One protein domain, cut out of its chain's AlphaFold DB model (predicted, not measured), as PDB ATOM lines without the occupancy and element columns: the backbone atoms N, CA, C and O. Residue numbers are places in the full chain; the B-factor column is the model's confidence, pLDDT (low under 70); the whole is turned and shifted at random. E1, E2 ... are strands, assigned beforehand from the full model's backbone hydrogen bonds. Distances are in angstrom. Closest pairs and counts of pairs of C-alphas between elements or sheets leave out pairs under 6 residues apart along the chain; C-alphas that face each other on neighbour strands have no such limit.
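AT A GLANCE: This is residues 3 to 53 and 69 to 86 of the 92 residues of an uncharacterized protein of Hyphomicrobiales bacterium (UniProt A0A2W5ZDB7). A long, twisted ribbon of three antiparallel strands, E1, E2 and E3, makes the rod; E4 is near E3, and residues 48 to 53 stick out. The printed part has 69 residues, with four named strands, E1 to E4, and no named helix: all strand. The sheet order is E1, E2, E3, a meander, each strand the antiparallel neighbour of the one before. It is extended, radius of gyration of the C-alphas 17.4 A, spanning 52 by 25 by 19 A.

IN THESE COORDINATES: E1, residues 3 to 7, begins at C-alpha (33.934, 28.687, -54.381). E2, residues 14 to 24, is 32.2 A long and E3, residues 34 to 48, 40.6 A. E4, residues 82 to 86, ends at C-alpha (50.469, 30.194, -47.080).

HOW THE PARTS SIT: Hairpin E1 and E2 has N 6 and O 18 within hydrogen-bond range, 2.8 A. Hairpin E2 and E3 has N 19 and O 39, 2.9 A. E4 pairs with no named strand; E3 and E4 are near each other, with 12 C-alpha pairs within 10 A.

THE WHOLE: Residues 54 to 68 are cut out, a 46.3 A gap between C-alphas 53 and 69. Residues 69 to 77 are under pLDDT 70.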
ATOM      1  N   ASN A   3      33.147  28.033 -55.411       92.75
ATOM      2  CA  ASN A   3      33.934  28.687 -54.381       92.75
ATOM      3  C   ASN A   3      33.180  29.906 -53.858       92.75
ATOM      4  O   ASN A   3      32.638  30.678 -54.651       92.75
ATOM      5  N   VAL A   4      33.119  30.046 -52.538       94.44
ATOM      6  CA  VAL A   4      32.495  31.184 -51.865       94.44
ATOM      7  C   VAL A   4      33.432  31.644 -50.764       94.44
ATOM      8  O   VAL A   4      33.692  30.888 -49.834       94.44
ATOM      9  N   ALA A   5      33.906  32.882 -50.857       93.50
ATOM     10  CA  ALA A   5      34.762  33.501 -49.856       93.50
ATOM     11  C   ALA A   5      34.041  34.678 -49.192       93.50
ATOM     12  O   ALA A   5      33.364  35.471 -49.853       93.50
ATOM     13  N   PHE A   6      34.201  34.794 -47.881       93.62
ATOM     14  CA  PHE A   6      33.786  35.936 -47.088       93.62
ATOM     15  C   PHE A   6      35.014  36.543 -46.425       93.62
ATOM     16  O   PHE A   6      35.684  35.891 -45.632       93.62
ATOM     17  N   GLN A   7      35.269  37.814 -46.714       93.44
ATOM     18  CA  GLN A   7      36.399  38.554 -46.175       93.44
ATOM     19  C   GLN A   7      35.883  39.762 -45.392       93.44
ATOM     20  O   GLN A   7      35.087  40.553 -45.906       93.44
ATOM     21  N   TYR A   8      36.350  39.931 -44.156       92.81
ATOM     22  CA  TYR A   8      35.965  41.049 -43.301       92.81
ATOM     23  C   TYR A   8      37.153  41.966 -43.009       92.81
ATOM     24  O   TYR A   8      38.184  41.545 -42.493       92.81
ATOM     25  N   HIS A   9      37.000  43.255 -43.307       90.81
ATOM     26  CA  HIS A   9      38.031  44.272 -43.100       90.81
ATOM     27  C   HIS A   9      38.060  44.744 -41.636       90.81
ATOM     28  O   HIS A   9      37.608  45.843 -41.324       90.81
ATOM     29  N   LEU A  10      38.561  43.896 -40.730       90.81
ATOM     30  CA  LEU A  10      38.543  44.157 -39.285       90.81
ATOM     31  C   LEU A  10      39.473  45.311 -38.867       90.81
ATOM     32  O   LEU A  10      39.078  46.162 -38.074       90.81
ATOM     33  N   LEU A  11      40.707  45.338 -39.378       91.25
ATOM     34  CA  LEU A  11      41.716  46.372 -39.105       91.25
ATOM     35  C   LEU A  11      42.380  46.839 -40.411       91.25
ATOM     36  O   LEU A  11      42.284  46.144 -41.421       91.25
ATOM     37  N   PRO A  12      43.132  47.958 -40.412       87.25
ATOM     38  CA  PRO A  12      43.793  48.461 -41.622       87.25
ATOM     39  C   PRO A  12      44.723  47.456 -42.316       87.25
ATOM     40  O   PRO A  12      44.881  47.522 -43.530       87.25
ATOM     41  N   TYR A  13      45.313  46.531 -41.552       90.25
ATOM     42  CA  TYR A  13      46.264  45.533 -42.048       90.25
ATOM     43  C   TYR A  13      45.909  44.097 -41.661       90.25
ATOM     44  O   TYR A  13      46.753  43.225 -41.820       90.25
ATOM     45  N   LEU A  14      44.728  43.843 -41.091       93.00
ATOM     46  CA  LEU A  14      44.327  42.492 -40.697       93.00
ATOM     47  C   LEU A  14      42.885  42.247 -41.109       93.00
ATOM     48  O   LEU A  14      41.962  42.831 -40.531       93.00
ATOM     49  N   TRP A  15      42.712  41.372 -42.092       94.19
ATOM     50  CA  TRP A  15      41.418  41.025 -42.661       94.19
ATOM     51  C   TRP A  15      41.203  39.519 -42.515       94.19
ATOM     52  O   TRP A  15      41.826  38.754 -43.255       94.19
ATOM     53  N   PRO A  16      40.399  39.064 -41.539       94.44
ATOM     54  CA  PRO A  16      39.980  37.671 -41.496       94.44
ATOM     55  C   PRO A  16      39.166  37.305 -42.742       94.44
ATOM     56  O   PRO A  16      38.352  38.099 -43.229       94.44
ATOM     57  N   GLU A  17      39.373  36.089 -43.221       95.00
ATOM     58  CA  GLU A  17      38.708  35.491 -44.369       95.00
ATOM     59  C   GLU A  17      38.238  34.073 -43.998       95.00
ATOM     60  O   GLU A  17      38.772  33.396 -43.111       95.00
ATOM     61  N   ILE A  18      37.111  33.684 -44.583       94.94
ATOM     62  CA  ILE A  18      36.566  32.337 -44.512       94.94
ATOM     63  C   ILE A  18      36.154  31.952 -45.925       94.94
ATOM     64  O   ILE A  18      35.353  32.647 -46.550       94.94
ATOM     65  N   GLU A  19      36.636  30.814 -46.402       95.31
ATOM     66  CA  GLU A  19      36.363  30.315 -47.744       95.31
ATOM     67  C   GLU A  19      35.764  28.906 -47.697       95.31
ATOM     68  O   GLU A  19      36.243  28.022 -46.989       95.31
ATOM     69  N   LEU A  20      34.710  28.680 -48.476       93.75
ATOM     70  CA  LEU A  20      34.137  27.369 -48.743       93.75
ATOM     71  C   LEU A  20      34.471  26.953 -50.174       93.75
ATOM     72  O   LEU A  20      34.108  27.634 -51.139       93.75
ATOM     73  N   ASN A  21      35.126  25.805 -50.316       92.50
ATOM     74  CA  ASN A  21      35.484  25.228 -51.605       92.50
ATOM     75  C   ASN A  21      34.762  23.893 -51.806       92.50
ATOM     76  O   ASN A  21      35.061  22.918 -51.118       92.50
ATOM     77  N   ASP A  22      33.818  23.858 -52.745       90.69
ATOM     78  CA  ASP A  22      33.074  22.663 -53.131       90.69
ATOM     79  C   ASP A  22      33.570  22.115 -54.476       90.69
ATOM     80  O   ASP A  22      33.469  22.742 -55.543       90.69
ATOM     81  N   THR A  23      34.088  20.894 -54.430       90.31
ATOM     82  CA  THR A  23      34.527  20.143 -55.596       90.31
ATOM     83  C   THR A  23      33.650  18.916 -55.805       90.31
ATOM     84  O   THR A  23      33.783  17.907 -55.117       90.31
ATOM     85  N   TYR A  24      32.813  18.971 -56.841       88.25
ATOM     86  CA  TYR A  24      32.126  17.801 -57.380       88.25
ATOM     87  C   TYR A  24      32.952  17.139 -58.488       88.25
ATOM     88  O   TYR A  24      33.323  17.778 -59.479       88.25
ATOM     89  N   TRP A  25      33.214  15.845 -58.334       84.88
ATOM     90  CA  TRP A  25      33.966  15.034 -59.286       84.88
ATOM     91  C   TRP A  25      32.999  14.339 -60.253       84.88
ATOM     92  O   TRP A  25      32.279  13.428 -59.862       84.88
ATOM     93  N   PHE A  26      32.970  14.724 -61.530       82.75
ATOM     94  CA  PHE A  26      32.023  14.134 -62.493       82.75
ATOM     95  C   PHE A  26      32.362  12.682 -62.884       82.75
ATOM     96  O   PHE A  26      31.462  11.867 -63.081       82.75
ATOM     97  N   ASN A  27      33.649  12.349 -62.999       83.25
ATOM     98  CA  ASN A  27      34.153  11.053 -63.460       83.25
ATOM     99  C   ASN A  27      35.528  10.726 -62.834       83.25
ATOM    100  O   ASN A  27      36.026  11.454 -61.976       83.25
ATOM    101  N   GLY A  28      36.131   9.606 -63.249       81.69
ATOM    102  CA  GLY A  28      37.420   9.132 -62.734       81.69
ATOM    103  C   GLY A  28      37.291   8.359 -61.421       81.69
ATOM    104  O   GLY A  28      36.192   7.995 -61.010       81.69
ATOM    105  N   ALA A  29      38.418   8.108 -60.749       79.25
ATOM    106  CA  ALA A  29      38.437   7.312 -59.519       79.25
ATOM    107  C   ALA A  29      37.510   7.886 -58.428       79.25
ATOM    108  O   ALA A  29      36.912   7.125 -57.682       79.25
ATOM    109  N   ARG A  30      37.350   9.216 -58.360       75.31
ATOM    110  CA  ARG A  30      36.471   9.935 -57.413       75.31
ATOM    111  C   ARG A  30      35.089  10.256 -57.992       75.31
ATOM    112  O   ARG A  30      34.381  11.085 -57.435       75.31
ATOM    113  N   GLY A  31      34.717   9.664 -59.127       81.44
ATOM    114  CA  GLY A  31      33.491  10.010 -59.839       81.44
ATOM    115  C   GLY A  31      32.254   9.955 -58.941       81.44
ATOM    116  O   GLY A  31      32.062   9.000 -58.193       81.44
ATOM    117  N   ARG A  32      31.406  10.982 -59.053       82.25
ATOM    118  CA  ARG A  32      30.183  11.230 -58.271       82.25
ATOM    119  C   ARG A  32      30.398  11.579 -56.799       82.25
ATOM    120  O   ARG A  32      29.418  11.720 -56.072       82.25
ATOM    121  N   LEU A  33      31.640  11.743 -56.353       82.62
ATOM    122  CA  LEU A  33      31.928  12.207 -55.001       82.62
ATOM    123  C   LEU A  33      31.930  13.735 -54.945       82.62
ATOM    124  O   LEU A  33      32.273  14.422 -55.910       82.62
ATOM    125  N   ASN A  34      31.555  14.254 -53.782       84.94
ATOM    126  CA  ASN A  34      31.664  15.661 -53.432       84.94
ATOM    127  C   ASN A  34      32.775  15.825 -52.384       84.94
ATOM    128  O   ASN A  34      32.975  14.945 -51.543       84.94
ATOM    129  N   GLN A  35      33.512  16.926 -52.468       87.12
ATOM    130  CA  GLN A  35      34.527  17.313 -51.508       87.12
ATOM    131  C   GLN A  35      34.369  18.798 -51.175       87.12
ATOM    132  O   GLN A  35      34.750  19.659 -51.963       87.12
ATOM    133  N   LEU A  36      33.846  19.060 -49.984       89.62
ATOM    134  CA  LEU A  36      33.716  20.376 -49.378       89.62
ATOM    135  C   LEU A  36      34.844  20.634 -48.375       89.62
ATOM    136  O   LEU A  36      35.031  19.868 -47.417       89.62
ATOM    137  N   PHE A  37      35.535  21.752 -48.564       92.44
ATOM    138  CA  PHE A  37      36.501  22.307 -47.627       92.44
ATOM    139  C   PHE A  37      36.033  23.641 -47.064       92.44
ATOM    140  O   PHE A  37      35.399  24.430 -47.761       92.44
ATOM    141  N   LEU A  38      36.411  23.880 -45.813       93.12
ATOM    142  CA  LEU A  38      36.360  25.171 -45.152       93.12
ATOM    143  C   LEU A  38      37.791  25.626 -44.898       93.12
ATOM    144  O   LEU A  38      38.558  24.927 -44.238       93.12
ATOM    145  N   THR A  39      38.128  26.804 -45.384       95.75
ATOM    146  CA  THR A  39      39.370  27.496 -45.076       95.75
ATOM    147  C   THR A  39      39.041  28.650 -44.152       95.75
ATOM    148  O   THR A  39      38.101  29.402 -44.393       95.75
ATOM    149  N   SER A  40      39.783  28.759 -43.060       94.81
ATOM    150  CA  SER A  40      39.783  29.943 -42.208       94.81
ATOM    151  C   SER A  40      41.153  30.577 -42.308       94.81
ATOM    152  O   SER A  40      42.160  29.928 -42.013       94.81
ATOM    153  N   ASP A  41      41.197  31.821 -42.744       95.06
ATOM    154  CA  ASP A  41      42.429  32.505 -43.072       95.06
ATOM    155  C   ASP A  41      42.428  33.960 -42.618       95.06
ATOM    156  O   ASP A  41      41.443  34.532 -42.150       95.06
ATOM    157  N   ALA A  42      43.619  34.539 -42.637       94.56
ATOM    158  CA  ALA A  42      43.840  35.925 -42.303       94.56
ATOM    159  C   ALA A  42      44.815  36.524 -43.304       94.56
ATOM    160  O   ALA A  42      45.910  36.002 -43.546       94.56
ATOM    161  N   ILE A  43      44.414  37.664 -43.850       94.94
ATOM    162  CA  ILE A  43      45.246  38.489 -44.707       94.94
ATOM    163  C   ILE A  43      45.908  39.545 -43.832       94.94
ATOM    164  O   ILE A  43      45.228  40.289 -43.122       94.94
ATOM    165  N   ILE A  44      47.235  39.619 -43.907       94.81
ATOM    166  CA  ILE A  44      48.051  40.606 -43.207       94.81
ATOM    167  C   ILE A  44      48.678  41.549 -44.238       94.81
ATOM    168  O   ILE A  44      49.493  41.134 -45.065       94.81
ATOM    169  N   GLY A  45      48.294  42.822 -44.201       91.19
ATOM    170  CA  GLY A  45      48.656  43.839 -45.190       91.19
ATOM    171  C   GLY A  45      47.421  44.529 -45.785       91.19
ATOM    172  O   GLY A  45      46.320  44.352 -45.269       91.19
ATOM    173  N   PRO A  46      47.568  45.321 -46.859       91.44
ATOM    174  CA  PRO A  46      48.759  45.449 -47.700       91.44
ATOM    175  C   PRO A  46      49.818  46.414 -47.142       91.44
ATOM    176  O   PRO A  46      49.521  47.565 -46.831       91.44
ATOM    177  N   TYR A  47      51.076  45.972 -47.094       93.50
ATOM    178  CA  TYR A  47      52.239  46.791 -46.736       93.50
ATOM    179  C   TYR A  47      52.911  47.378 -47.984       93.50
ATOM    180  O   TYR A  47      53.063  46.666 -48.979       93.50
ATOM    181  N   PRO A  48      53.335  48.654 -47.965       94.38
ATOM    182  CA  PRO A  48      54.092  49.238 -49.067       94.38
ATOM    183  C   PRO A  48      55.472  48.582 -49.188       94.38
ATOM    184  O   PRO A  48      56.148  48.367 -48.183       94.38
ATOM    185  N   ILE A  49      55.908  48.303 -50.418       93.56
ATOM    186  CA  ILE A  49      57.256  47.795 -50.688       93.56
ATOM    187  C   ILE A  49      58.198  49.000 -50.874       93.56
ATOM    188  O   ILE A  49      58.012  49.761 -51.834       93.56
ATOM    189  N   PRO A  50      59.206  49.195 -49.995       93.62
ATOM    190  CA  PRO A  50      60.108  50.343 -50.064       93.62
ATOM    191  C   PRO A  50      60.772  50.483 -51.437       93.62
ATOM    192  O   PRO A  50      61.272  49.511 -51.997       93.62
ATOM    193  N   GLY A  51      60.774  51.700 -51.983       93.81
ATOM    194  CA  GLY A  51      61.367  51.987 -53.295       93.81
ATOM    195  C   GLY A  51      60.481  51.646 -54.500       93.81
ATOM    196  O   GLY A  51      60.934  51.786 -55.633       93.81
ATOM    197  N   THR A  52      59.224  51.238 -54.295       94.31
ATOM    198  CA  THR A  52      58.281  50.927 -55.383       94.31
ATOM    199  C   THR A  52      56.896  51.542 -55.133       94.31
ATOM    200  O   THR A  52      56.616  52.044 -54.045       94.31
ATOM    201  N   ARG A  53      56.006  51.499 -56.136       93.94
ATOM    202  CA  ARG A  53      54.566  51.794 -55.959       93.94
ATOM    203  C   ARG A  53      53.751  50.572 -55.521       93.94
ATOM    204  O   ARG A  53      52.562  50.705 -55.245       93.94
ATOM    205  N   HIS A  69      34.949  12.338 -42.681       51.31
ATOM    206  CA  HIS A  69      36.116  11.456 -42.706       51.31
ATOM    207  C   HIS A  69      35.681  10.061 -43.209       51.31
ATOM    208  O   HIS A  69      34.577   9.621 -42.881       51.31
ATOM    209  N   PRO A  70      36.459   9.401 -44.082       54.34
ATOM    210  CA  PRO A  70      35.909   8.657 -45.211       54.34
ATOM    211  C   PRO A  70      34.995   7.499 -44.794       54.34
ATOM    212  O   PRO A  70      35.454   6.484 -44.280       54.34
ATOM    213  N   ALA A  71      33.714   7.604 -45.160       54.50
ATOM    214  CA  ALA A  71      32.842   6.445 -45.365       54.50
ATOM    215  C   ALA A  71      33.191   5.688 -46.673       54.50
ATOM    216  O   ALA A  71      32.687   4.594 -46.911       54.50
ATOM    217  N   ILE A  72      34.059   6.259 -47.527       58.03
ATOM    218  CA  ILE A  72      34.479   5.709 -48.825       58.03
ATOM    219  C   ILE A  72      36.013   5.719 -48.896       58.03
ATOM    220  O   ILE A  72      36.642   6.762 -49.081       58.03
ATOM    221  N   LEU A  73      36.619   4.543 -48.714       63.62
ATOM    222  CA  LEU A  73      38.076   4.354 -48.637       63.62
ATOM    223  C   LEU A  73      38.754   4.215 -50.009       63.62
ATOM    224  O   LEU A  73      39.971   4.334 -50.096       63.62
ATOM    225  N   ASN A  74      37.987   3.998 -51.083       62.59
ATOM    226  CA  ASN A  74      38.525   3.796 -52.427       62.59
ATOM    227  C   ASN A  74      37.791   4.642 -53.475       62.59
ATOM    228  O   ASN A  74      36.722   4.236 -53.933       62.59
ATOM    229  N   PRO A  75      38.379   5.772 -53.905       64.44
ATOM    230  CA  PRO A  75      39.528   6.483 -53.327       64.44
ATOM    231  C   PRO A  75      39.126   7.358 -52.127       64.44
ATOM    232  O   PRO A  75      38.064   7.980 -52.130       64.44
ATOM    233  N   ILE A  76      40.021   7.452 -51.136       67.44
ATOM    234  CA  ILE A  76      39.848   8.250 -49.908       67.44
ATOM    235  C   ILE A  76      39.382   9.664 -50.245       67.44
ATOM    236  O   ILE A  76      40.152  10.445 -50.801       67.44
ATOM    237  N   THR A  77      38.142  10.004 -49.905       66.88
ATOM    238  CA  THR A  77      37.575  11.348 -50.074       66.88
ATOM    239  C   THR A  77      37.093  11.826 -48.714       66.88
ATOM    240  O   THR A  77      36.310  11.108 -48.091       66.88
ATOM    241  N   PRO A  78      37.567  12.981 -48.217       70.62
ATOM    242  CA  PRO A  78      38.385  14.021 -48.870       70.62
ATOM    243  C   PRO A  78      39.857  13.622 -49.120       70.62
ATOM    244  O   PRO A  78      40.387  12.748 -48.444       70.62
ATOM    245  N   MET A  79      40.528  14.260 -50.089       77.12
ATOM    246  CA  MET A  79      41.951  14.013 -50.419       77.12
ATOM    247  C   MET A  79      42.911  14.217 -49.234       77.12
ATOM    248  O   MET A  79      43.958  13.580 -49.179       77.12
ATOM    249  N   TYR A  80      42.559  15.108 -48.313       76.81
ATOM    250  CA  TYR A  80      43.273  15.394 -47.074       76.81
ATOM    251  C   TYR A  80      42.257  15.846 -46.019       76.81
ATOM    252  O   TYR A  80      41.204  16.381 -46.360       76.81
ATOM    253  N   ASN A  81      42.553  15.602 -44.741       83.94
ATOM    254  CA  ASN A  81      41.692  16.029 -43.632       83.94
ATOM    255  C   ASN A  81      41.874  17.527 -43.343       83.94
ATOM    256  O   ASN A  81      40.893  18.246 -43.201       83.94
ATOM    257  N   HIS A  82      43.125  17.986 -43.316       88.25
ATOM    258  CA  HIS A  82      43.483  19.373 -43.062       88.25
ATOM    259  C   HIS A  82      44.807  19.736 -43.740       88.25
ATOM    260  O   HIS A  82      45.617  18.854 -44.036       88.25
ATOM    261  N   SER A  83      45.031  21.026 -43.981       92.31
ATOM    262  CA  SER A  83      46.277  21.556 -44.536       92.31
ATOM    263  C   SER A  83      46.509  23.005 -44.104       92.31
ATOM    264  O   SER A  83      45.561  23.781 -43.983       92.31
ATOM    265  N   TRP A  84      47.775  23.377 -43.908       94.12
ATOM    266  CA  TRP A  84      48.175  24.776 -43.762       94.12
ATOM    267  C   TRP A  84      48.367  25.407 -45.140       94.12
ATOM    268  O   TRP A  84      49.028  24.833 -46.005       94.12
ATOM    269  N   LEU A  85      47.814  26.600 -45.325       93.75
ATOM    270  CA  LEU A  85      47.937  27.396 -46.536       93.75
ATOM    271  C   LEU A  85      48.737  28.662 -46.242       93.75
ATOM    272  O   LEU A  85      48.480  29.367 -45.266       93.75
ATOM    273  N   PHE A  86      49.684  28.967 -47.123       95.44
ATOM    274  CA  PHE A  86      50.469  30.194 -47.080       95.44
ATOM    275  C   PHE A  86      50.447  30.834 -48.462       95.44
ATOM    276  O   PHE A  86      50.624  30.149 -49.470       95.44
TER     277      PHE A  86